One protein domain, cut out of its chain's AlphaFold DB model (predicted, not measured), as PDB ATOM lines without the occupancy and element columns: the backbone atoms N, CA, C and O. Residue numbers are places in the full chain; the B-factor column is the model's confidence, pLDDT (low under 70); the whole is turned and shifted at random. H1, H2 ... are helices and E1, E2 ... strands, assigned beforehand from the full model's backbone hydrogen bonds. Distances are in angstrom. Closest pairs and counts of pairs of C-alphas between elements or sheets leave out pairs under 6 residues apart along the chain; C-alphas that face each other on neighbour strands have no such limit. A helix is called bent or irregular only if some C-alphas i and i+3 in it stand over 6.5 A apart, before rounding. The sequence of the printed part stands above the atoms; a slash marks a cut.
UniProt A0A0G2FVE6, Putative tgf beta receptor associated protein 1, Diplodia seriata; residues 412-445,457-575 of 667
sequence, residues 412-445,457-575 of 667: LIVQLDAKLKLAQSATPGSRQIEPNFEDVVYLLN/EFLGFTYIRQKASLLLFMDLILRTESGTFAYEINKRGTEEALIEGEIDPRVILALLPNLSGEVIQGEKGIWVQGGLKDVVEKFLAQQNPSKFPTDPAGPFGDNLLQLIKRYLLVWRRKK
ATOM      1  N   LEU A 412     -23.256  -6.548  46.187       89.19
ATOM      2  CA  LEU A 412     -23.012  -6.927  44.798       89.19
ATOM      3  C   LEU A 412     -22.850  -8.447  44.622       89.19
ATOM      4  O   LEU A 412     -23.371  -9.003  43.661       89.19
ATOM      5  N   ILE A 413     -22.224  -9.146  45.575       91.88
ATOM      6  CA  ILE A 413     -22.160 -10.618  45.578       91.88
ATOM      7  C   ILE A 413     -23.549 -11.259  45.500       91.88
ATOM      8  O   ILE A 413     -23.759 -12.145  44.673       91.88
ATOM      9  N   VAL A 414     -24.498 -10.825  46.329       92.19
ATOM     10  CA  VAL A 414     -25.843 -11.413  46.379       92.19
ATOM     11  C   VAL A 414     -26.564 -11.165  45.055       92.19
ATOM     12  O   VAL A 414     -27.157 -12.087  44.495       92.19
ATOM     13  N   GLN A 415     -26.433  -9.956  44.497       92.38
ATOM     14  CA  GLN A 415     -26.985  -9.614  43.184       92.38
ATOM     15  C   GLN A 415     -26.397 -10.476  42.057       92.38
ATOM     16  O   GLN A 415     -27.133 -10.995  41.214       92.38
ATOM     17  N   LEU A 416     -25.070 -10.634  42.020       93.62
ATOM     18  CA  LEU A 416     -24.374 -11.422  41.000       93.62
ATOM     19  C   LEU A 416     -24.695 -12.916  41.131       93.62
ATOM     20  O   LEU A 416     -24.954 -13.578  40.128       93.62
ATOM     21  N   ASP A 417     -24.747 -13.448  42.354       94.75
ATOM     22  CA  ASP A 417     -25.130 -14.838  42.607       94.75
ATOM     23  C   ASP A 417     -26.571 -15.119  42.162       94.75
ATOM     24  O   ASP A 417     -26.842 -16.150  41.542       94.75
ATOM     25  N   ALA A 418     -27.487 -14.183  42.431       91.94
ATOM     26  CA  ALA A 418     -28.874 -14.232  41.987       91.94
ATOM     27  C   ALA A 418     -28.987 -14.238  40.453       91.94
ATOM     28  O   ALA A 418     -29.715 -15.060  39.893       91.94
ATOM     29  N   LYS A 419     -28.224 -13.386  39.758       92.69
ATOM     30  CA  LYS A 419     -28.167 -13.377  38.287       92.69
ATOM     31  C   LYS A 419     -27.593 -14.688  37.730       92.69
ATOM     32  O   LYS A 419     -28.161 -15.239  36.793       92.69
ATOM     33  N   LEU A 420     -26.547 -15.249  38.346       94.31
ATOM     34  CA  LEU A 420     -26.026 -16.571  37.968       94.31
ATOM     35  C   LEU A 420     -27.032 -17.702  38.221       94.31
ATOM     36  O   LEU A 420     -27.087 -18.647  37.440       94.31
ATOM     37  N   LYS A 421     -27.841 -17.622  39.286       92.31
ATOM     38  CA  LYS A 421     -28.932 -18.579  39.544       92.31
ATOM     39  C   LYS A 421     -30.013 -18.519  38.461       92.31
ATOM     40  O   LYS A 421     -30.509 -19.570  38.076       92.31
ATOM     41  N   LEU A 422     -30.353 -17.331  37.951       90.44
ATOM     42  CA  LEU A 422     -31.270 -17.196  36.809       90.44
ATOM     43  C   LEU A 422     -30.656 -17.780  35.536       90.44
ATOM     44  O   LEU A 422     -31.310 -18.548  34.838       90.44
ATOM     45  N   ALA A 423     -29.379 -17.491  35.287       92.75
ATOM     46  CA  ALA A 423     -28.652 -18.010  34.135       92.75
ATOM     47  C   ALA A 423     -28.360 -19.525  34.216       92.75
ATOM     48  O   ALA A 423     -27.925 -20.109  33.230       92.75
ATOM     49  N   GLN A 424     -28.584 -20.185  35.360       92.38
ATOM     50  CA  GLN A 424     -28.336 -21.621  35.556       92.38
ATOM     51  C   GLN A 424     -29.365 -22.518  34.842       92.38
ATOM     52  O   GLN A 424     -29.075 -23.694  34.614       92.38
ATOM     53  N   SER A 425     -30.553 -21.996  34.513       84.88
ATOM     54  CA  SER A 425     -31.626 -22.742  33.845       84.88
ATOM     55  C   SER A 425     -32.237 -21.929  32.703       84.88
ATOM     56  O   SER A 425     -32.942 -20.953  32.956       84.88
ATOM     57  N   ALA A 426     -32.039 -22.368  31.458       73.81
ATOM     58  CA  ALA A 426     -32.632 -21.753  30.267       73.81
ATOM     59  C   ALA A 426     -34.175 -21.751  30.292       73.81
ATOM     60  O   ALA A 426     -34.812 -20.864  29.727       73.81
ATOM     61  N   THR A 427     -34.777 -22.729  30.976       74.69
ATOM     62  CA  THR A 427     -36.228 -22.795  31.187       74.69
ATOM     63  C   THR A 427     -36.594 -22.265  32.580       74.69
ATOM     64  O   THR A 427     -36.167 -22.863  33.575       74.69
ATOM     65  N   PRO A 428     -37.417 -21.200  32.692       69.56
ATOM     66  CA  PRO A 428     -37.872 -20.679  33.981       69.56
ATOM     67  C   PRO A 428     -38.532 -21.764  34.843       69.56
ATOM     68  O   PRO A 428     -39.415 -22.485  34.386       69.56
ATOM     69  N   GLY A 429     -38.094 -21.895  36.097       67.81
ATOM     70  CA  GLY A 429     -38.625 -22.883  37.044       67.81
ATOM     71  C   GLY A 429     -38.071 -24.305  36.885       67.81
ATOM     72  O   GLY A 429     -38.370 -25.167  37.717       67.81
ATOM     73  N   SER A 430     -37.228 -24.566  35.876       78.56
ATOM     74  CA  SER A 430     -36.549 -25.855  35.762       78.56
ATOM     75  C   SER A 430     -35.598 -26.067  36.935       78.56
ATOM     76  O   SER A 430     -34.804 -25.207  37.318       78.56
ATOM     77  N   ARG A 431     -35.659 -27.267  37.514       79.38
ATOM     78  CA  ARG A 431     -34.685 -27.700  38.516       79.38
ATOM     79  C   ARG A 431     -33.434 -28.289  37.876       79.38
ATOM     80  O   ARG A 431     -32.515 -28.596  38.621       79.38
ATOM     81  N   GLN A 432     -33.375 -28.450  36.559       88.69
ATOM     82  CA  GLN A 432     -32.174 -28.926  35.881       88.69
ATOM     83  C   GLN A 432     -31.189 -27.777  35.662       88.69
ATOM     84  O   GLN A 432     -31.568 -26.612  35.565       88.69
ATOM     85  N   ILE A 433     -29.908 -28.115  35.668       92.25
ATOM     86  CA  ILE A 433     -28.826 -27.229  35.269       92.25
ATOM     87  C   ILE A 433     -28.738 -27.302  33.753       92.25
ATOM     88  O   ILE A 433     -28.404 -28.352  33.211       92.25
ATOM     89  N   GLU A 434     -29.051 -26.183  33.114       93.19
ATOM     90  CA  GLU A 434     -28.997 -25.952  31.671       93.19
ATOM     91  C   GLU A 434     -28.601 -24.484  31.470       93.19
ATOM     92  O   GLU A 434     -29.475 -23.624  31.323       93.19
ATOM     93  N   PRO A 435     -27.303 -24.160  31.591       94.44
ATOM     94  CA  PRO A 435     -26.873 -22.775  31.696       94.44
ATOM     95  C   PRO A 435     -27.099 -21.990  30.400       94.44
ATOM     96  O   PRO A 435     -26.789 -22.474  29.314       94.44
ATOM     97  N   ASN A 436     -27.571 -20.746  30.508       93.25
ATOM     98  CA  ASN A 436     -27.545 -19.806  29.394       93.25
ATOM     99  C   ASN A 436     -26.128 -19.231  29.251       93.25
ATOM    100  O   ASN A 436     -25.698 -18.393  30.044       93.25
ATOM    101  N   PHE A 437     -25.410 -19.689  28.226       92.62
ATOM    102  CA  PHE A 437     -24.034 -19.279  27.951       92.62
ATOM    103  C   PHE A 437     -23.869 -17.751  27.854       92.62
ATOM    104  O   PHE A 437     -22.940 -17.198  28.442       92.62
ATOM    105  N   GLU A 438     -24.766 -17.059  27.145       93.44
ATOM    106  CA  GLU A 438     -24.649 -15.616  26.891       93.44
ATOM    107  C   GLU A 438     -24.821 -14.800  28.175       93.44
ATOM    108  O   GLU A 438     -24.010 -13.913  28.449       93.44
ATOM    109  N   ASP A 439     -25.803 -15.155  29.005       93.75
ATOM    110  CA  ASP A 439     -26.061 -14.481  30.283       93.75
ATOM    111  C   ASP A 439     -24.884 -14.649  31.257       93.75
ATOM    112  O   ASP A 439     -24.481 -13.698  31.936       93.75
ATOM    113  N   VAL A 440     -24.293 -15.850  31.311       96.31
ATOM    114  CA  VAL A 440     -23.130 -16.125  32.167       96.31
ATOM    115  C   VAL A 440     -21.903 -15.336  31.696       96.31
ATOM    116  O   VAL A 440     -21.202 -14.745  32.521       96.31
ATOM    117  N   VAL A 441     -21.648 -15.276  30.383       95.19
ATOM    118  CA  VAL A 441     -20.533 -14.495  29.814       95.19
ATOM    119  C   VAL A 441     -20.740 -12.995  30.012       95.19
ATOM    120  O   VAL A 441     -19.795 -12.291  30.377       95.19
ATOM    121  N   TYR A 442     -21.960 -12.493  29.812       93.69
ATOM    122  CA  TYR A 442     -22.296 -11.095  30.070       93.69
ATOM    123  C   TYR A 442     -21.990 -10.717  31.524       93.69
ATOM    124  O   TYR A 442     -21.322  -9.712  31.780       93.69
ATOM    125  N   LEU A 443     -22.391 -11.564  32.477       94.00
ATOM    126  CA  LEU A 443     -22.118 -11.343  33.894       94.00
ATOM    127  C   LEU A 443     -20.619 -11.358  34.208       94.00
ATOM    128  O   LEU A 443     -20.143 -10.458  34.900       94.00
ATOM    129  N   LEU A 444     -19.861 -12.321  33.676       93.19
ATOM    130  CA  LEU A 444     -18.403 -12.354  33.839       93.19
ATOM    131  C   LEU A 444     -17.737 -11.081  33.314       93.19
ATOM    132  O   LEU A 444     -16.857 -10.534  33.972       93.19
ATOM    133  N   ASN A 445     -18.174 -10.576  32.161       92.25
ATOM    134  CA  ASN A 445     -17.641  -9.335  31.611       92.25
ATOM    135  C   ASN A 445     -18.017  -8.110  32.456       92.25
ATOM    136  O   ASN A 445     -17.202  -7.202  32.574       92.25
ATOM    137  N   GLU A 457     -16.552  -8.461  49.070       89.94
ATOM    138  CA  GLU A 457     -16.395  -8.318  47.618       89.94
ATOM    139  C   GLU A 457     -15.169  -9.065  47.093       89.94
ATOM    140  O   GLU A 457     -15.256  -9.718  46.056       89.94
ATOM    141  N   PHE A 458     -14.047  -9.041  47.819       89.31
ATOM    142  CA  PHE A 458     -12.835  -9.763  47.424       89.31
ATOM    143  C   PHE A 458     -13.080 -11.276  47.317       89.31
ATOM    144  O   PHE A 458     -12.820 -11.898  46.278       89.31
ATOM    145  N   LEU A 459     -13.636 -11.874  48.377       91.31
ATOM    146  CA  LEU A 459     -14.028 -13.285  48.376       91.31
ATOM    147  C   LEU A 459     -15.147 -13.536  47.364       91.31
ATOM    148  O   LEU A 459     -15.164 -14.557  46.670       91.31
ATOM    149  N   GLY A 460     -16.053 -12.571  47.238       93.19
ATOM    150  CA  GLY A 460     -17.205 -12.677  46.379       93.19
ATOM    151  C   GLY A 460     -16.903 -12.711  44.894       93.19
ATOM    152  O   GLY A 460     -17.402 -13.591  44.199       93.19
ATOM    153  N   PHE A 461     -16.043 -11.835  44.388       93.19
ATOM    154  CA  PHE A 461     -15.648 -11.849  42.979       93.19
ATOM    155  C   PHE A 461     -14.894 -13.123  42.603       93.19
ATOM    156  O   PHE A 461     -15.024 -13.617  41.482       93.19
ATOM    157  N   THR A 462     -14.141 -13.700  43.539       92.31
ATOM    158  CA  THR A 462     -13.510 -15.011  43.344       92.31
ATOM    159  C   THR A 462     -14.565 -16.107  43.218       92.31
ATOM    160  O   THR A 462     -14.566 -16.844  42.232       92.31
ATOM    161  N   TYR A 463     -15.530 -16.147  44.139       95.88
ATOM    162  CA  TYR A 463     -16.657 -17.075  44.076       95.88
ATOM    163  C   TYR A 463     -17.492 -16.923  42.790       95.88
ATOM    164  O   TYR A 463     -17.826 -17.920  42.151       95.88
ATOM    165  N   ILE A 464     -17.812 -15.694  42.370       96.94
ATOM    166  CA  ILE A 464     -18.612 -15.443  41.163       96.94
ATOM    167  C   ILE A 464     -17.876 -15.930  39.910       96.94
ATOM    168  O   ILE A 464     -18.488 -16.609  39.083       96.94
ATOM    169  N   ARG A 465     -16.565 -15.671  39.789       96.00
ATOM    170  CA  ARG A 465     -15.741 -16.210  38.690       96.00
ATOM    171  C   ARG A 465     -15.732 -17.738  38.687       96.00
ATOM    172  O   ARG A 465     -15.943 -18.350  37.640       96.00
ATOM    173  N   GLN A 466     -15.568 -18.354  39.858       96.25
ATOM    174  CA  GLN A 466     -15.645 -19.806  40.020       96.25
ATOM    175  C   GLN A 466     -17.001 -20.342  39.557       96.25
ATOM    176  O   GLN A 466     -17.061 -21.142  38.628       96.25
ATOM    177  N   LYS A 467     -18.107 -19.857  40.119       97.75
ATOM    178  CA  LYS A 467     -19.445 -20.341  39.764       97.75
ATOM    179  C   LYS A 467     -19.771 -20.141  38.283       97.75
ATOM    180  O   LYS A 467     -20.282 -21.062  37.655       97.75
ATOM    181  N   ALA A 468     -19.447 -18.984  37.712       97.69
ATOM    182  CA  ALA A 468     -19.680 -18.716  36.298       97.69
ATOM    183  C   ALA A 468     -18.860 -19.648  35.390       97.69
ATOM    184  O   ALA A 468     -19.422 -20.270  34.493       97.69
ATOM    185  N   SER A 469     -17.560 -19.822  35.660       97.25
ATOM    186  CA  SER A 469     -16.711 -20.745  34.891       97.25
ATOM    187  C   SER A 469     -17.201 -22.195  34.957       97.25
ATOM    188  O   SER A 469     -17.186 -22.903  33.950       97.25
ATOM    189  N   LEU A 470     -17.714 -22.615  36.118       97.44
ATOM    190  CA  LEU A 470     -18.312 -23.929  36.304       97.44
ATOM    191  C   LEU A 470     -19.582 -24.103  35.462       97.44
ATOM    192  O   LEU A 470     -19.749 -25.141  34.830       97.44
ATOM    193  N   LEU A 471     -20.454 -23.092  35.424       97.62
ATOM    194  CA  LEU A 471     -21.669 -23.113  34.604       97.62
ATOM    195  C   LEU A 471     -21.344 -23.171  33.104       97.62
ATOM    196  O   LEU A 471     -21.941 -23.972  32.390       97.62
ATOM    197  N   LEU A 472     -20.357 -22.405  32.625       97.62
ATOM    198  CA  LEU A 472     -19.907 -22.491  31.226       97.62
ATOM    199  C   LEU A 472     -19.370 -23.890  30.887       97.62
ATOM    200  O   LEU A 472     -19.678 -24.450  29.835       97.62
ATOM    201  N   PHE A 473     -18.615 -24.497  31.806       97.62
ATOM    202  CA  PHE A 473     -18.127 -25.861  31.630       97.62
ATOM    203  C   PHE A 473     -19.260 -26.896  31.628       97.62
ATOM    204  O   PHE A 473     -19.239 -27.826  30.822       97.62
ATOM    205  N   MET A 474     -20.276 -26.721  32.474       95.88
ATOM    206  CA  MET A 474     -21.472 -27.567  32.481       95.88
ATOM    207  C   MET A 474     -22.261 -27.465  31.168       95.88
ATOM    208  O   MET A 474     -22.675 -28.502  30.657       95.88
ATOM    209  N   ASP A 475     -22.408 -26.274  30.574       95.19
ATOM    210  CA  ASP A 475     -22.998 -26.110  29.230       95.19
ATOM    211  C   ASP A 475     -22.208 -26.897  28.166       95.19
ATOM    212  O   ASP A 475     -22.802 -27.655  27.393       95.19
ATOM    213  N   LEU A 476     -20.867 -26.827  28.170       94.94
ATOM    214  CA  LEU A 476     -20.042 -27.637  27.259       94.94
ATOM    215  C   LEU A 476     -20.224 -29.145  27.471       94.94
ATOM    216  O   LEU A 476     -20.259 -29.899  26.494       94.94
ATOM    217  N   ILE A 477     -20.346 -29.602  28.722       94.06
ATOM    218  CA  ILE A 477     -20.618 -31.012  29.031       94.06
ATOM    219  C   ILE A 477     -21.970 -31.434  28.449       94.06
ATOM    220  O   ILE A 477     -22.032 -32.466  27.786       94.06
ATOM    221  N   LEU A 478     -23.025 -30.638  28.638       93.06
ATOM    222  CA  LEU A 478     -24.371 -30.952  28.144       93.06
ATOM    223  C   LEU A 478     -24.428 -30.992  26.609       93.06
ATOM    224  O   LEU A 478     -24.984 -31.930  26.041       93.06
ATOM    225  N   ARG A 479     -23.778 -30.041  25.921       92.50
ATOM    226  CA  ARG A 479     -23.637 -30.066  24.448       92.50
ATOM    227  C   ARG A 479     -22.873 -31.295  23.965       92.50
ATOM    228  O   ARG A 479     -23.176 -31.864  22.919       92.50
ATOM    229  N   THR A 480     -21.863 -31.709  24.724       93.00
ATOM    230  CA  THR A 480     -21.091 -32.914  24.418       93.00
ATOM    231  C   THR A 480     -21.944 -34.164  24.598       93.00
ATOM    232  O   THR A 480     -21.927 -35.028  23.726       93.00
ATOM    233  N   GLU A 481     -22.726 -34.245  25.677       91.56
ATOM    234  CA  GLU A 481     -23.671 -35.337  25.932       91.56
ATOM    235  C   GLU A 481     -24.711 -35.460  24.805       91.56
ATOM    236  O   GLU A 481     -25.018 -36.573  24.379       91.56
ATOM    237  N   SER A 482     -25.177 -34.337  24.245       91.19
ATOM    238  CA  SER A 482     -26.085 -34.315  23.088       91.19
ATOM    239  C   SER A 482     -25.405 -34.578  21.736       91.19
ATOM    240  O   SER A 482     -26.055 -34.478  20.695       91.19
ATOM    241  N   GLY A 483     -24.104 -34.886  21.711       91.44
ATOM    242  CA  GLY A 483     -23.349 -35.148  20.482       91.44
ATOM    243  C   GLY A 483     -23.101 -33.906  19.616       91.44
ATOM    244  O   GLY A 483     -22.846 -34.029  18.420       91.44
ATOM    245  N   THR A 484     -23.193 -32.707  20.191       93.12
ATOM    246  CA  THR A 484     -23.059 -31.428  19.482       93.12
ATOM    247  C   THR A 484     -21.640 -30.872  19.599       93.12
ATOM    248  O   THR A 484     -21.087 -30.768  20.692       93.12
ATOM    249  N   PHE A 485     -21.051 -30.459  18.474       94.62
ATOM    250  CA  PHE A 485     -19.788 -29.713  18.461       94.62
ATOM    251  C   PHE A 485     -20.043 -28.259  18.866       94.62
ATOM    252  O   PHE A 485     -20.871 -27.574  18.263       94.62
ATOM    253  N   ALA A 486     -19.358 -27.792  19.905       94.81
ATOM    254  CA  ALA A 486     -19.481 -26.422  20.380       94.81
ATOM    255  C   ALA A 486     -18.662 -25.465  19.501       94.81
ATOM    256  O   ALA A 486     -17.586 -25.804  19.008       94.81
ATOM    257  N   TYR A 487     -19.152 -24.236  19.335       95.31
ATOM    258  CA  TYR A 487     -18.414 -23.199  18.615       95.31
ATOM    259  C   TYR A 487     -17.074 -22.890  19.298       95.31
ATOM    260  O   TYR A 487     -16.980 -22.875  20.526       95.31
ATOM    261  N   GLU A 488     -16.047 -22.560  18.508       94.75
ATOM    262  CA  GLU A 488     -14.709 -22.223  19.023       94.75
ATOM    263  C   GLU A 488     -14.720 -21.085  20.046       94.75
ATOM    264  O   GLU A 488     -13.980 -21.120  21.027       94.75
ATOM    265  N   ILE A 489     -15.595 -20.094  19.861       93.06
ATOM    266  CA  ILE A 489     -15.742 -18.993  20.815       93.06
ATOM    267  C   ILE A 489     -16.233 -19.484  22.185       93.06
ATOM    268  O   ILE A 489     -15.725 -19.024  23.205       93.06
ATOM    269  N   ASN A 490     -17.131 -20.476  22.217       94.88
ATOM    270  CA  ASN A 490     -17.641 -21.058  23.458       94.88
ATOM    271  C   ASN A 490     -16.565 -21.897  24.146       94.88
ATOM    272  O   ASN A 490     -16.379 -21.792  25.359       94.88
ATOM    273  N   LYS A 491     -15.816 -22.690  23.367       96.12
ATOM    274  CA  LYS A 491     -14.693 -23.492  23.869       96.12
ATOM    275  C   LYS A 491     -13.614 -22.595  24.481       96.12
ATOM    276  O   LYS A 491     -13.258 -22.780  25.642       96.12
ATOM    277  N   ARG A 492     -13.155 -21.573  23.747       94.94
ATOM    278  CA  ARG A 492     -12.133 -20.629  24.226       94.94
ATOM    279  C   ARG A 492     -12.614 -19.808  25.423       94.94
ATOM    280  O   ARG A 492     -11.885 -19.709  26.402       94.94
ATOM    281  N   GLY A 493     -13.834 -19.273  25.374       94.75
ATOM    282  CA  GLY A 493     -14.398 -18.499  26.484       94.75
ATOM    283  C   GLY A 493     -14.531 -19.322  27.767       94.75
ATOM    284  O   GLY A 493     -14.218 -18.834  28.849       94.75
ATOM    285  N   THR A 494     -14.912 -20.597  27.650       97.44
ATOM    286  CA  THR A 494     -14.966 -21.513  28.798       97.44
ATOM    287  C   THR A 494     -13.572 -21.864  29.319       97.44
ATOM    288  O   THR A 494     -13.372 -21.925  30.530       97.44
ATOM    289  N   GLU A 495     -12.594 -22.075  28.429       96.62
ATOM    290  CA  GLU A 495     -11.198 -22.334  28.809       96.62
ATOM    291  C   GLU A 495     -10.610 -21.162  29.609       96.62
ATOM    292  O   GLU A 495     -10.075 -21.370  30.699       96.62
ATOM    293  N   GLU A 496     -10.751 -19.937  29.099       95.12
ATOM    294  CA  GLU A 496     -10.300 -18.709  29.767       95.12
ATOM    295  C   GLU A 496     -10.978 -18.546  31.132       95.12
ATOM    296  O   GLU A 496     -10.295 -18.366  32.142       95.12
ATOM    297  N   ALA A 497     -12.305 -18.706  31.188       96.06
ATOM    298  CA  ALA A 497     -13.059 -18.598  32.432       96.06
ATOM    299  C   ALA A 497     -12.628 -19.643  33.475       96.06
ATOM    300  O   ALA A 497     -12.518 -19.311  34.651       96.06
ATOM    301  N   LEU A 498     -12.358 -20.893  33.080       95.44
ATOM    302  CA  LEU A 498     -11.880 -21.931  34.005       95.44
ATOM    303  C   LEU A 498     -10.478 -21.641  34.539       95.44
ATOM    304  O   LEU A 498     -10.197 -21.913  35.709       95.44
ATOM    305  N   ILE A 499      -9.594 -21.101  33.696       93.81
ATOM    306  CA  ILE A 499      -8.247 -20.703  34.108       93.81
ATOM    307  C   ILE A 499      -8.324 -19.544  35.111       93.81
ATOM    308  O   ILE A 499      -7.693 -19.630  36.162       93.81
ATOM    309  N   GLU A 500      -9.114 -18.506  34.817       91.62
ATOM    310  CA  GLU A 500      -9.326 -17.346  35.697       91.62
ATOM    311  C   GLU A 500     -10.098 -17.694  36.978       91.62
ATOM    312  O   GLU A 500      -9.889 -17.069  38.017       91.62
ATOM    313  N   GLY A 501     -11.003 -18.672  36.906       91.38
ATOM    314  CA  GLY A 501     -11.810 -19.126  38.034       91.38
ATOM    315  C   GLY A 501     -11.007 -19.917  39.064       91.38
ATOM    316  O   GLY A 501     -11.392 -19.960  40.224       91.38
ATOM    317  N   GLU A 502      -9.890 -20.536  38.676       91.06
ATOM    318  CA  GLU A 502      -9.013 -21.275  39.597       91.06
ATOM    319  C   GLU A 502      -9.759 -22.301  40.480       91.06
ATOM    320  O   GLU A 502      -9.440 -22.495  41.652       91.06
ATOM    321  N   ILE A 503     -10.751 -22.996  39.916       92.00
ATOM    322  CA  ILE A 503     -11.436 -24.105  40.602       92.00
ATOM    323  C   ILE A 503     -10.441 -25.250  40.836       92.00
ATOM    324  O   ILE A 503      -9.579 -25.476  39.995       92.00
ATOM    325  N   ASP A 504     -10.560 -26.005  41.933       88.75
ATOM    326  CA  ASP A 504      -9.764 -27.223  42.141       88.75
ATOM    327  C   ASP A 504      -9.984 -28.217  40.973       88.75
ATOM    328  O   ASP A 504     -11.127 -28.628  40.722       88.75
ATOM    329  N   PRO A 505      -8.923 -28.667  40.273       90.19
ATOM    330  CA  PRO A 505      -9.053 -29.570  39.132       90.19
ATOM    331  C   PRO A 505      -9.801 -30.871  39.427       90.19
ATOM    332  O   PRO A 505     -10.415 -31.441  38.527       90.19
ATOM    333  N   ARG A 506      -9.792 -31.352  40.677       89.00
ATOM    334  CA  ARG A 506     -10.526 -32.557  41.086       89.00
ATOM    335  C   ARG A 506     -12.036 -32.375  40.962       89.00
ATOM    336  O   ARG A 506     -12.721 -33.339  40.632       89.00
ATOM    337  N   VAL A 507     -12.547 -31.160  41.181       91.94
ATOM    338  CA  VAL A 507     -13.963 -30.832  40.965       91.94
ATOM    339  C   VAL A 507     -14.285 -30.922  39.476       91.94
ATOM    340  O   VAL A 507     -15.228 -31.611  39.107       91.94
ATOM    341  N   ILE A 508     -13.462 -30.315  38.617       93.81
ATOM    342  CA  ILE A 508     -13.645 -30.328  37.155       93.81
ATOM    343  C   ILE A 508     -13.600 -31.756  36.595       93.81
ATOM    344  O   ILE A 508     -14.474 -32.155  35.828       93.81
ATOM    345  N   LEU A 509     -12.617 -32.554  37.017       91.94
ATOM    346  CA  LEU A 509     -12.463 -33.946  36.585       91.94
ATOM    347  C   LEU A 509     -13.609 -34.846  37.062       91.94
ATOM    348  O   LEU A 509     -13.981 -35.783  36.358       91.94
ATOM    349  N   ALA A 510     -14.188 -34.563  38.230       90.69
ATOM    350  CA  ALA A 510     -15.304 -35.338  38.760       90.69
ATOM    351  C   ALA A 510     -16.602 -35.176  37.960       90.69
ATOM    352  O   ALA A 510     -17.421 -36.090  37.974       90.69
ATOM    353  N   LEU A 511     -16.772 -34.068  37.233       91.38
ATOM    354  CA  LEU A 511     -17.935 -33.842  36.366       91.38
ATOM    355  C   LEU A 511     -17.886 -34.651  35.061       91.38
ATOM    356  O   LEU A 511     -18.834 -34.605  34.278       91.38
ATOM    357  N   LEU A 512     -16.784 -35.363  34.806       89.25
ATOM    358  CA  LEU A 512     -16.593 -36.150  33.596       89.25
ATOM    359  C   LEU A 512     -16.669 -37.650  33.891       89.25
ATOM    360  O   LEU A 512     -15.803 -38.168  34.599       89.25
ATOM    361  N   PRO A 513     -17.611 -38.394  33.285       76.56
ATOM    362  CA  PRO A 513     -17.830 -39.812  33.572       76.56
ATOM    363  C   PRO A 513     -16.562 -40.680  33.556       76.56
ATOM    364  O   PRO A 513     -16.332 -41.434  34.500       76.56
ATOM    365  N   ASN A 514     -15.682 -40.505  32.564       78.50
ATOM    366  CA  ASN A 514     -14.473 -41.327  32.408       78.50
ATOM    367  C   ASN A 514     -13.292 -40.906  33.291       78.50
ATOM    368  O   ASN A 514     -12.383 -41.704  33.497       78.50
ATOM    369  N   LEU A 515     -13.279 -39.668  33.793       84.06
ATOM    370  CA  LEU A 515     -12.190 -39.154  34.634       84.06
ATOM    371  C   LEU A 515     -12.587 -39.084  36.113       84.06
ATOM    372  O   LEU A 515     -11.721 -39.075  36.983       84.06
ATOM    373  N   SER A 516     -13.885 -39.129  36.417       84.19
ATOM    374  CA  SER A 516     -14.420 -39.114  37.782       84.19
ATOM    375  C   SER A 516     -13.908 -40.274  38.648       84.19
ATOM    376  O   SER A 516     -13.706 -40.122  39.856       84.19
ATOM    377  N   GLY A 517     -13.646 -41.433  38.032       78.06
ATOM    378  CA  GLY A 517     -13.063 -42.602  38.693       78.06
ATOM    379  C   GLY A 517     -11.629 -42.376  39.178       78.06
ATOM    380  O   GLY A 517     -11.257 -42.903  40.227       78.06
ATOM    381  N   GLU A 518     -10.872 -41.539  38.468       81.56
ATOM    382  CA  GLU A 518      -9.475 -41.200  38.764       81.56
ATOM    383  C   GLU A 518      -9.349 -40.120  39.847       81.56
ATOM    384  O   GLU A 518      -8.264 -39.902  40.385       81.56
ATOM    385  N   VAL A 519     -10.446 -39.444  40.206       82.94
ATOM    386  CA  VAL A 519     -10.428 -38.426  41.258       82.94
ATOM    387  C   VAL A 519     -10.254 -39.083  42.621       82.94
ATOM    388  O   VAL A 519     -11.088 -39.875  43.077       82.94
ATOM    389  N   ILE A 520      -9.173 -38.702  43.298       75.38
ATOM    390  CA  ILE A 520      -8.842 -39.166  44.639       75.38
ATOM    391  C   ILE A 520      -9.165 -38.067  45.655       75.38
ATOM    392  O   ILE A 520      -8.760 -36.912  45.505       75.38
ATOM    393  N   GLN A 521      -9.909 -38.440  46.696       73.88
ATOM    394  CA  GLN A 521     -10.231 -37.578  47.829       73.88
ATOM    395  C   GLN A 521      -9.507 -38.115  49.062       73.88
ATOM    396  O   GLN A 521      -9.735 -39.263  49.443       73.88
ATOM    397  N   GLY A 522      -8.645 -37.289  49.661       68.56
ATOM    398  CA  GLY A 522      -8.014 -37.589  50.949       68.56
ATOM    399  C   GLY A 522      -9.026 -37.569  52.101       68.56
ATOM    400  O   GLY A 522     -10.198 -37.223  51.910       68.56
ATOM    401  N   GLU A 523      -8.580 -37.902  53.315       70.75
ATOM    402  CA  GLU A 523      -9.447 -37.984  54.504       70.75
ATOM    403  C   GLU A 523     -10.146 -36.646  54.810       70.75
ATOM    404  O   GLU A 523     -11.342 -36.635  55.117       70.75
ATOM    405  N   LYS A 524      -9.464 -35.509  54.598       72.44
ATOM    406  CA  LYS A 524     -10.047 -34.163  54.754       72.44
ATOM    407  C   LYS A 524     -11.019 -33.751  53.644       72.44
ATOM    408  O   LYS A 524     -11.733 -32.765  53.809       72.44
ATOM    409  N   GLY A 525     -11.091 -34.489  52.533       81.00
ATOM    410  CA  GLY A 525     -11.983 -34.191  51.408       81.00
ATOM    411  C   GLY A 525     -11.648 -32.901  50.647       81.00
ATOM    412  O   GLY A 525     -10.559 -32.341  50.766       81.00
ATOM    413  N   ILE A 526     -12.597 -32.447  49.825       86.12
ATOM    414  CA  ILE A 526     -12.499 -31.212  49.033       86.12
ATOM    415  C   ILE A 526     -13.503 -30.211  49.593       86.12
ATOM    416  O   ILE A 526     -14.668 -30.556  49.791       86.12
ATOM    417  N   TRP A 527     -13.043 -28.988  49.838       90.44
ATOM    418  CA  TRP A 527     -13.836 -27.900  50.401       90.44
ATOM    419  C   TRP A 527     -13.948 -26.781  49.372       90.44
ATOM    420  O   TRP A 527     -12.934 -26.350  48.831       90.44
ATOM    421  N   VAL A 528     -15.168 -26.330  49.103       93.19
ATOM    422  CA  VAL A 528     -15.459 -25.207  48.193       93.19
ATOM    423  C   VAL A 528     -16.521 -24.315  48.821       93.19
ATOM    424  O   VAL A 528     -17.203 -24.759  49.744       93.19
ATOM    425  N   GLN A 529     -16.705 -23.087  48.332       94.75
ATOM    426  CA  GLN A 529     -17.762 -22.224  48.862       94.75
ATOM    427  C   GLN A 529     -19.146 -22.871  48.674       94.75
ATOM    428  O   GLN A 529     -19.405 -23.528  47.660       94.75
ATOM    429  N   GLY A 530     -20.042 -22.699  49.646       92.31
ATOM    430  CA  GLY A 530     -21.335 -23.385  49.711       92.31
ATOM    431  C   GLY A 530     -22.168 -23.253  48.436       92.31
ATOM    432  O   GLY A 530     -22.670 -24.253  47.923       92.31
ATOM    433  N   GLY A 531     -22.202 -22.063  47.835       92.25
ATOM    434  CA  GLY A 531     -22.920 -21.853  46.579       92.25
ATOM    435  C   GLY A 531     -22.343 -22.621  45.377       92.25
ATOM    436  O   GLY A 531     -23.074 -22.902  44.428       92.25
ATOM    437  N   LEU A 532     -21.058 -23.007  45.410       95.31
ATOM    438  CA  LEU A 532     -20.423 -23.847  44.389       95.31
ATOM    439  C   LEU A 532     -20.724 -25.329  44.637       95.31
ATOM    440  O   LEU A 532     -21.038 -26.053  43.690       95.31
ATOM    441  N   LYS A 533     -20.687 -25.766  45.905       94.56
ATOM    442  CA  LYS A 533     -21.064 -27.128  46.318       94.56
ATOM    443  C   LYS A 533     -22.456 -27.482  45.801       94.56
ATOM    444  O   LYS A 533     -22.613 -28.525  45.169       94.56
ATOM    445  N   ASP A 534     -23.429 -26.596  46.011       91.94
ATOM    446  CA  ASP A 534     -24.817 -26.814  45.597       91.94
ATOM    447  C   ASP A 534     -24.937 -27.058  44.088       91.94
ATOM    448  O   ASP A 534     -25.663 -27.952  43.654       91.94
ATOM    449  N   VAL A 535     -24.204 -26.295  43.269       94.00
ATOM    450  CA  VAL A 535     -24.211 -26.448  41.805       94.00
ATOM    451  C   VAL A 535     -23.532 -27.755  41.386       94.00
ATOM    452  O   VAL A 535     -24.081 -28.484  40.559       94.00
ATOM    453  N   VAL A 536     -22.375 -28.083  41.974       94.44
ATOM    454  CA  VAL A 536     -21.633 -29.322  41.687       94.44
ATOM    455  C   VAL A 536     -22.473 -30.555  42.020       94.44
ATOM    456  O   VAL A 536     -22.669 -31.415  41.163       94.44
ATOM    457  N   GLU A 537     -22.990 -30.648  43.246       92.62
ATOM    458  CA  GLU A 537     -23.745 -31.818  43.705       92.62
ATOM    459  C   GLU A 537     -25.052 -31.981  42.920       92.62
ATOM    460  O   GLU A 537     -25.412 -33.095  42.532       92.62
ATOM    461  N   LYS A 538     -25.726 -30.869  42.601       91.94
ATOM    462  CA  LYS A 538     -26.931 -30.871  41.766       91.94
ATOM    463  C   LYS A 538     -26.650 -31.363  40.342       91.94
ATOM    464  O   LYS A 538     -27.432 -32.155  39.822       91.94
ATOM    465  N   PHE A 539     -25.543 -30.946  39.725       92.62
ATOM    466  CA  PHE A 539     -25.183 -31.396  38.376       92.62
ATOM    467  C   PHE A 539     -24.790 -32.873  38.355       92.62
ATOM    468  O   PHE A 539     -25.259 -33.625  37.505       92.62
ATOM    469  N   LEU A 540     -23.993 -33.319  39.331       90.06
ATOM    470  CA  LEU A 540     -23.623 -34.729  39.475       90.06
ATOM    471  C   LEU A 540     -24.850 -35.632  39.662       90.06
ATOM    472  O   LEU A 540     -24.874 -36.745  39.143       90.06
ATOM    473  N   ALA A 541     -25.878 -35.159  40.374       88.88
ATOM    474  CA  ALA A 541     -27.137 -35.883  40.539       88.88
ATOM    475  C   ALA A 541     -28.000 -35.919  39.261       88.88
ATOM    476  O   ALA A 541     -28.811 -36.832  39.105       88.88
ATOM    477  N   GLN A 542     -27.846 -34.938  38.364       89.62
ATOM    478  CA  GLN A 542     -28.561 -34.864  37.085       89.62
ATOM    479  C   GLN A 542     -27.957 -35.786  36.016       89.62
ATOM    480  O   GLN A 542     -28.690 -36.294  35.168       89.62
ATOM    481  N   GLN A 543     -26.640 -35.994  36.036       82.06
ATOM    482  CA  GLN A 543     -25.945 -36.738  34.989       82.06
ATOM    483  C   GLN A 543     -26.297 -38.230  34.952       82.06
ATOM    484  O   GLN A 543     -26.459 -38.889  35.980       82.06
ATOM    485  N   ASN A 544     -26.300 -38.796  33.740       77.06
ATOM    486  CA  ASN A 544     -26.330 -40.239  33.528       77.06
ATOM    487  C   ASN A 544     -25.028 -40.714  32.849       77.06
ATOM    488  O   ASN A 544     -24.933 -40.684  31.620       77.06
ATOM    489  N   PRO A 545     -24.044 -41.224  33.618       71.81
ATOM    490  CA  PRO A 545     -22.720 -41.593  33.105       71.81
ATOM    491  C   PRO A 545     -22.744 -42.589  31.940       71.81
ATOM    492  O   PRO A 545     -21.824 -42.619  31.132       71.81
ATOM    493  N   SER A 546     -23.795 -43.409  31.846       72.88
ATOM    494  CA  SER A 546     -23.921 -44.456  30.826       72.88
ATOM    495  C   SER A 546     -24.214 -43.938  29.411       72.88
ATOM    496  O   SER A 546     -24.027 -44.680  28.452       72.88
ATOM    497  N   LYS A 547     -24.662 -42.683  29.270       73.88
ATOM    498  CA  LYS A 547     -25.040 -42.074  27.981       73.88
ATOM    499  C   LYS A 547     -23.965 -41.169  27.380       73.88
ATOM    500  O   LYS A 547     -24.149 -40.656  26.282       73.88
ATOM    501  N   PHE A 548     -22.865 -40.955  28.091       82.75
ATOM    502  CA  PHE A 548     -21.900 -39.930  27.729       82.75
ATOM    503  C   PHE A 548     -20.977 -40.383  26.583       82.75
ATOM    504  O   PHE A 548     -20.372 -41.453  26.694       82.75
ATOM    505  N   PRO A 549     -20.819 -39.600  25.498       83.25
ATOM    506  CA  PRO A 549     -19.907 -39.951  24.414       83.25
ATOM    507  C   PRO A 549     -18.457 -40.029  24.895       83.25
ATOM    508  O   PRO A 549     -17.974 -39.148  25.603       83.25
ATOM    509  N   THR A 550     -17.741 -41.075  24.481       83.06
ATOM    510  CA  THR A 550     -16.351 -41.315  24.905       83.06
ATOM    511  C   THR A 550     -15.348 -41.285  23.757       83.06
ATOM    512  O   THR A 550     -14.172 -41.561  23.982       83.06
ATOM    513  N   ASP A 551     -15.794 -40.989  22.533       88.62
ATOM    514  CA  ASP A 551     -14.945 -40.977  21.343       88.62
ATOM    515  C   ASP A 551     -13.998 -39.757  21.342       88.62
ATOM    516  O   ASP A 551     -14.474 -38.619  21.256       88.62
ATOM    517  N   PRO A 552     -12.664 -39.956  21.401       88.00
ATOM    518  CA  PRO A 552     -11.696 -38.864  21.329       88.00
ATOM    519  C   PRO A 552     -11.677 -38.124  19.984       88.00
ATOM    520  O   PRO A 552     -11.132 -37.025  19.930       88.00
ATOM    521  N   ALA A 553     -12.217 -38.702  18.906       90.12
ATOM    522  CA  ALA A 553     -12.361 -38.023  17.615       90.12
ATOM    523  C   ALA A 553     -13.693 -37.259  17.485       90.12
ATOM    524  O   ALA A 553     -13.874 -36.489  16.542       90.12
ATOM    525  N   GLY A 554     -14.621 -37.466  18.421       91.81
ATOM    526  CA  GLY A 554     -15.938 -36.840  18.434       91.81
ATOM    527  C   GLY A 554     -16.021 -35.587  19.317       91.81
ATOM    528  O   GLY A 554     -14.999 -35.038  19.744       91.81
ATOM    529  N   PRO A 555     -17.252 -35.156  19.664       92.25
ATOM    530  CA  PRO A 555     -17.496 -33.990  20.515       92.25
ATOM    531  C   PRO A 555     -16.774 -34.044  21.867       92.25
ATOM    532  O   PRO A 555     -16.377 -33.010  22.389       92.25
ATOM    533  N   PHE A 556     -16.544 -35.238  22.425       92.50
ATOM    534  CA  PHE A 556     -15.802 -35.398  23.679       92.50
ATOM    535  C   PHE A 556     -14.346 -34.927  23.565       92.50
ATOM    536  O   PHE A 556     -13.847 -34.204  24.433       92.50
ATOM    537  N   GLY A 557     -13.671 -35.301  22.478       92.75
ATOM    538  CA  GLY A 557     -12.311 -34.852  22.206       92.75
ATOM    539  C   GLY A 557     -12.218 -33.366  21.879       92.75
ATOM    540  O   GLY A 557     -11.341 -32.681  22.411       92.75
ATOM    541  N   ASP A 558     -13.133 -32.884  21.037       93.62
ATOM    542  CA  ASP A 558     -13.135 -31.508  20.534       93.62
ATOM    543  C   ASP A 558     -13.561 -30.480  21.594       93.62
ATOM    544  O   ASP A 558     -12.853 -29.498  21.824       93.62
ATOM    545  N   ASN A 559     -14.681 -30.716  22.283       95.00
ATOM    546  CA  ASN A 559     -15.234 -29.758  23.242       95.00
ATOM    547  C   ASN A 559     -14.488 -29.770  24.583       95.00
ATOM    548  O   ASN A 559     -14.349 -28.721  25.210       95.00
ATOM    549  N   LEU A 560     -14.050 -30.947  25.057       94.62
ATOM    550  CA  LEU A 560     -13.623 -31.125  26.451       94.62
ATOM    551  C   LEU A 560     -12.142 -31.487  26.593       94.62
ATOM    552  O   LEU A 560     -11.427 -30.807  27.330       94.62
ATOM    553  N   LEU A 561     -11.645 -32.536  25.921       92.94
ATOM    554  CA  LEU A 561     -10.300 -33.064  26.211       92.94
ATOM    555  C   LEU A 561      -9.175 -32.049  25.972       92.94
ATOM    556  O   LEU A 561      -8.258 -31.956  26.792       92.94
ATOM    557  N   GLN A 562      -9.224 -31.284  24.876       90.88
ATOM    558  CA  GLN A 562      -8.192 -30.277  24.588       90.88
ATOM    559  C   GLN A 562      -8.193 -29.145  25.616       90.88
ATOM    560  O   GLN A 562      -7.130 -28.756  26.104       90.88
ATOM    561  N   LEU A 563      -9.382 -28.667  25.980       95.19
ATOM    562  CA  LEU A 563      -9.584 -27.629  26.985       95.19
ATOM    563  C   LEU A 563      -9.071 -28.092  28.355       95.19
ATOM    564  O   LEU A 563      -8.249 -27.417  28.975       95.19
ATOM    565  N   ILE A 564      -9.459 -29.293  28.796       94.50
ATOM    566  CA  ILE A 564      -9.030 -29.853  30.086       94.50
ATOM    567  C   ILE A 564      -7.526 -30.079  30.108       94.50
ATOM    568  O   ILE A 564      -6.877 -29.766  31.102       94.50
ATOM    569  N   LYS A 565      -6.936 -30.580  29.017       93.81
ATOM    570  CA  LYS A 565      -5.484 -30.746  28.920       93.81
ATOM    571  C   LYS A 565      -4.760 -29.420  29.163       93.81
ATOM    572  O   LYS A 565      -3.808 -29.390  29.940       93.81
ATOM    573  N   ARG A 566      -5.193 -28.330  28.524       94.31
ATOM    574  CA  ARG A 566      -4.581 -27.000  28.692       94.31
ATOM    575  C   ARG A 566      -4.775 -26.469  30.107       94.31
ATOM    576  O   ARG A 566      -3.803 -26.050  30.732       94.31
ATOM    577  N   TYR A 567      -5.985 -26.586  30.644       94.31
ATOM    578  CA  TYR A 567      -6.297 -26.214  32.019       94.31
ATOM    579  C   TYR A 567      -5.432 -26.983  33.040       94.31
ATOM    580  O   TYR A 567      -4.782 -26.373  33.891       94.31
ATOM    581  N   LEU A 568      -5.300 -28.306  32.907       92.06
ATOM    582  CA  LEU A 568      -4.430 -29.119  33.764       92.06
ATOM    583  C   LEU A 568      -2.946 -28.767  33.603       92.06
ATOM    584  O   LEU A 568      -2.203 -28.817  34.580       92.06
ATOM    585  N   LEU A 569      -2.490 -28.384  32.405       91.44
ATOM    586  CA  LEU A 569      -1.119 -27.905  32.196       91.44
ATOM    587  C   LEU A 569      -0.861 -26.568  32.903       91.44
ATOM    588  O   LEU A 569       0.227 -26.364  33.443       91.44
ATOM    589  N   VAL A 570      -1.846 -25.664  32.938       90.44
ATOM    590  CA  VAL A 570      -1.772 -24.429  33.736       90.44
ATOM    591  C   VAL A 570      -1.640 -24.774  35.219       90.44
ATOM    592  O   VAL A 570      -0.719 -24.285  35.872       90.44
ATOM    593  N   TRP A 571      -2.471 -25.681  35.731       86.31
ATOM    594  CA  TRP A 571      -2.396 -26.140  37.121       86.31
ATOM    595  C   TRP A 571      -1.098 -26.874  37.453       86.31
ATOM    596  O   TRP A 571      -0.517 -26.642  38.510       86.31
ATOM    597  N   ARG A 572      -0.565 -27.689  36.534       85.12
ATOM    598  CA  ARG A 572       0.740 -28.343  36.706       85.12
ATOM    599  C   ARG A 572       1.866 -27.321  36.875       85.12
ATOM    600  O   ARG A 572       2.793 -27.572  37.639       85.12
ATOM    601  N   ARG A 573       1.799 -26.164  36.206       84.38
ATOM    602  CA  ARG A 573       2.784 -25.078  36.385       84.38
ATOM    603  C   ARG A 573       2.693 -24.408  37.760       84.38
ATOM    604  O   ARG A 573       3.685 -23.848  38.207       84.38
ATOM    605  N   LYS A 574       1.560 -24.537  38.457       75.75
ATOM    606  CA  LYS A 574       1.369 -24.114  39.855       75.75
ATOM    607  C   LYS A 574       1.840 -25.172  40.875       75.75
ATOM    608  O   LYS A 574       1.446 -25.128  42.039       75.75
ATOM    609  N   LYS A 575       2.683 -26.138  40.481       67.06
ATOM    610  CA  LYS A 575       3.243 -27.165  41.382       67.06
ATOM    611  C   LYS A 575       3.928 -26.511  42.591       67.06
ATOM    612  O   LYS A 575       4.860 -25.734  42.427       67.06
TER     613      LYS A 575
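What this domain is: This is residues 412 to 445 and 457 to 575 of the 667 residues of the protein "Putative tgf beta receptor associated protein 1" of Diplodia seriata (UniProt A0A0G2FVE6). One long helix, H3, runs through the middle of a rounded body, with H1, H2, H4 and H7 packed round it and H8 packed on H4 and on residues 476 to 480 of H3. The short helix H5 lies between H7 and H8. The printed part has 153 residues with eight named helices and one named strand, in the order H1 H2 H3 H4 H5 H6 E1 H7 H8, and its class is mostly helix. It is compact, with a radius of gyration of the C-alphas of 14.8 A and spans of 42 by 37 by 28 A.

How they stand to each other: Begin with H1, residues 412 to 423, which forms a helical hairpin with H2, residues 437 to 445; their closest C-alphas are those of Ala 423 and Asp 439, 5.8 A apart. The hub is H3, residues 457 to 481, which touches five helices. With residues 457 to 468 alone it touches H1, the same way at a shallow tilt of 10 degrees; the closest C-alphas, of Ile 413 and Gly 460, are 5.4 A apart. With residues 464 to 475 alone it touches H2, closest at the C-alphas of Val 440 and Ala 468, 6.0 A. Next comes H4, residues 488 to 501, in a hairpin with H3 at a tilt of 36 degrees, only just steep; the C-alphas of Gln 466 and Gly 501 are closest, 4.4 A. H5, residues 505 to 510, and H6, residues 513 to 516, only just touch, only at the corner by their link, with 3 pairs of C-alphas within 8 A; those of Ala 510 and Ser 516 are closest, 4.0 A. E1, residues 526 to 529, pairs with no named strand and meets H7, residues 530 to 542, only through their link. H7 touches H3, closest at the C-alphas of Lys 467 and Leu 532, 5.9 A. H8, residues 555 to 573, touches H4, closest at the C-alphas of Glu 495 and Leu 563, 5.8 A; H3, H4 and H8 form a bundle, three helices packed together. Every O i to N i+4 pair is within hydrogen-bond range in H1, H2, H4 and H5, against 20 of 21 in H3, 8 of 9 in H7 and 12 of 15 in H8; H6 is too short for such a pair.

Where its parts are: Find C-alpha 412 at (-23.012, -6.927, 44.798), where H1 begins. H3 starts at C-alpha 457, (-16.395, -8.318, 47.618), and runs 35.4 A; H4 spans 19.5 A and H7 18.5 A. H8 spans 27.2 A to C-alpha 573 at (2.784, -25.078, 36.385); it is irregular, with C-alphas 559 and 562 7.2 A apart, and has a kink of 28 degrees near residue 562.

The domain as a whole: The two C-alphas farthest apart, of Leu 412 and Ala 553, are 42.7 A apart. Residues 446 to 456 are not printed, and C-alphas 445 and 457 stand 16.1 A apart across that cut. The links from H1 to H2 and from H7 to H8 are long. Look for pLDDT under 70 at residues 428 to 429, 522 and 575.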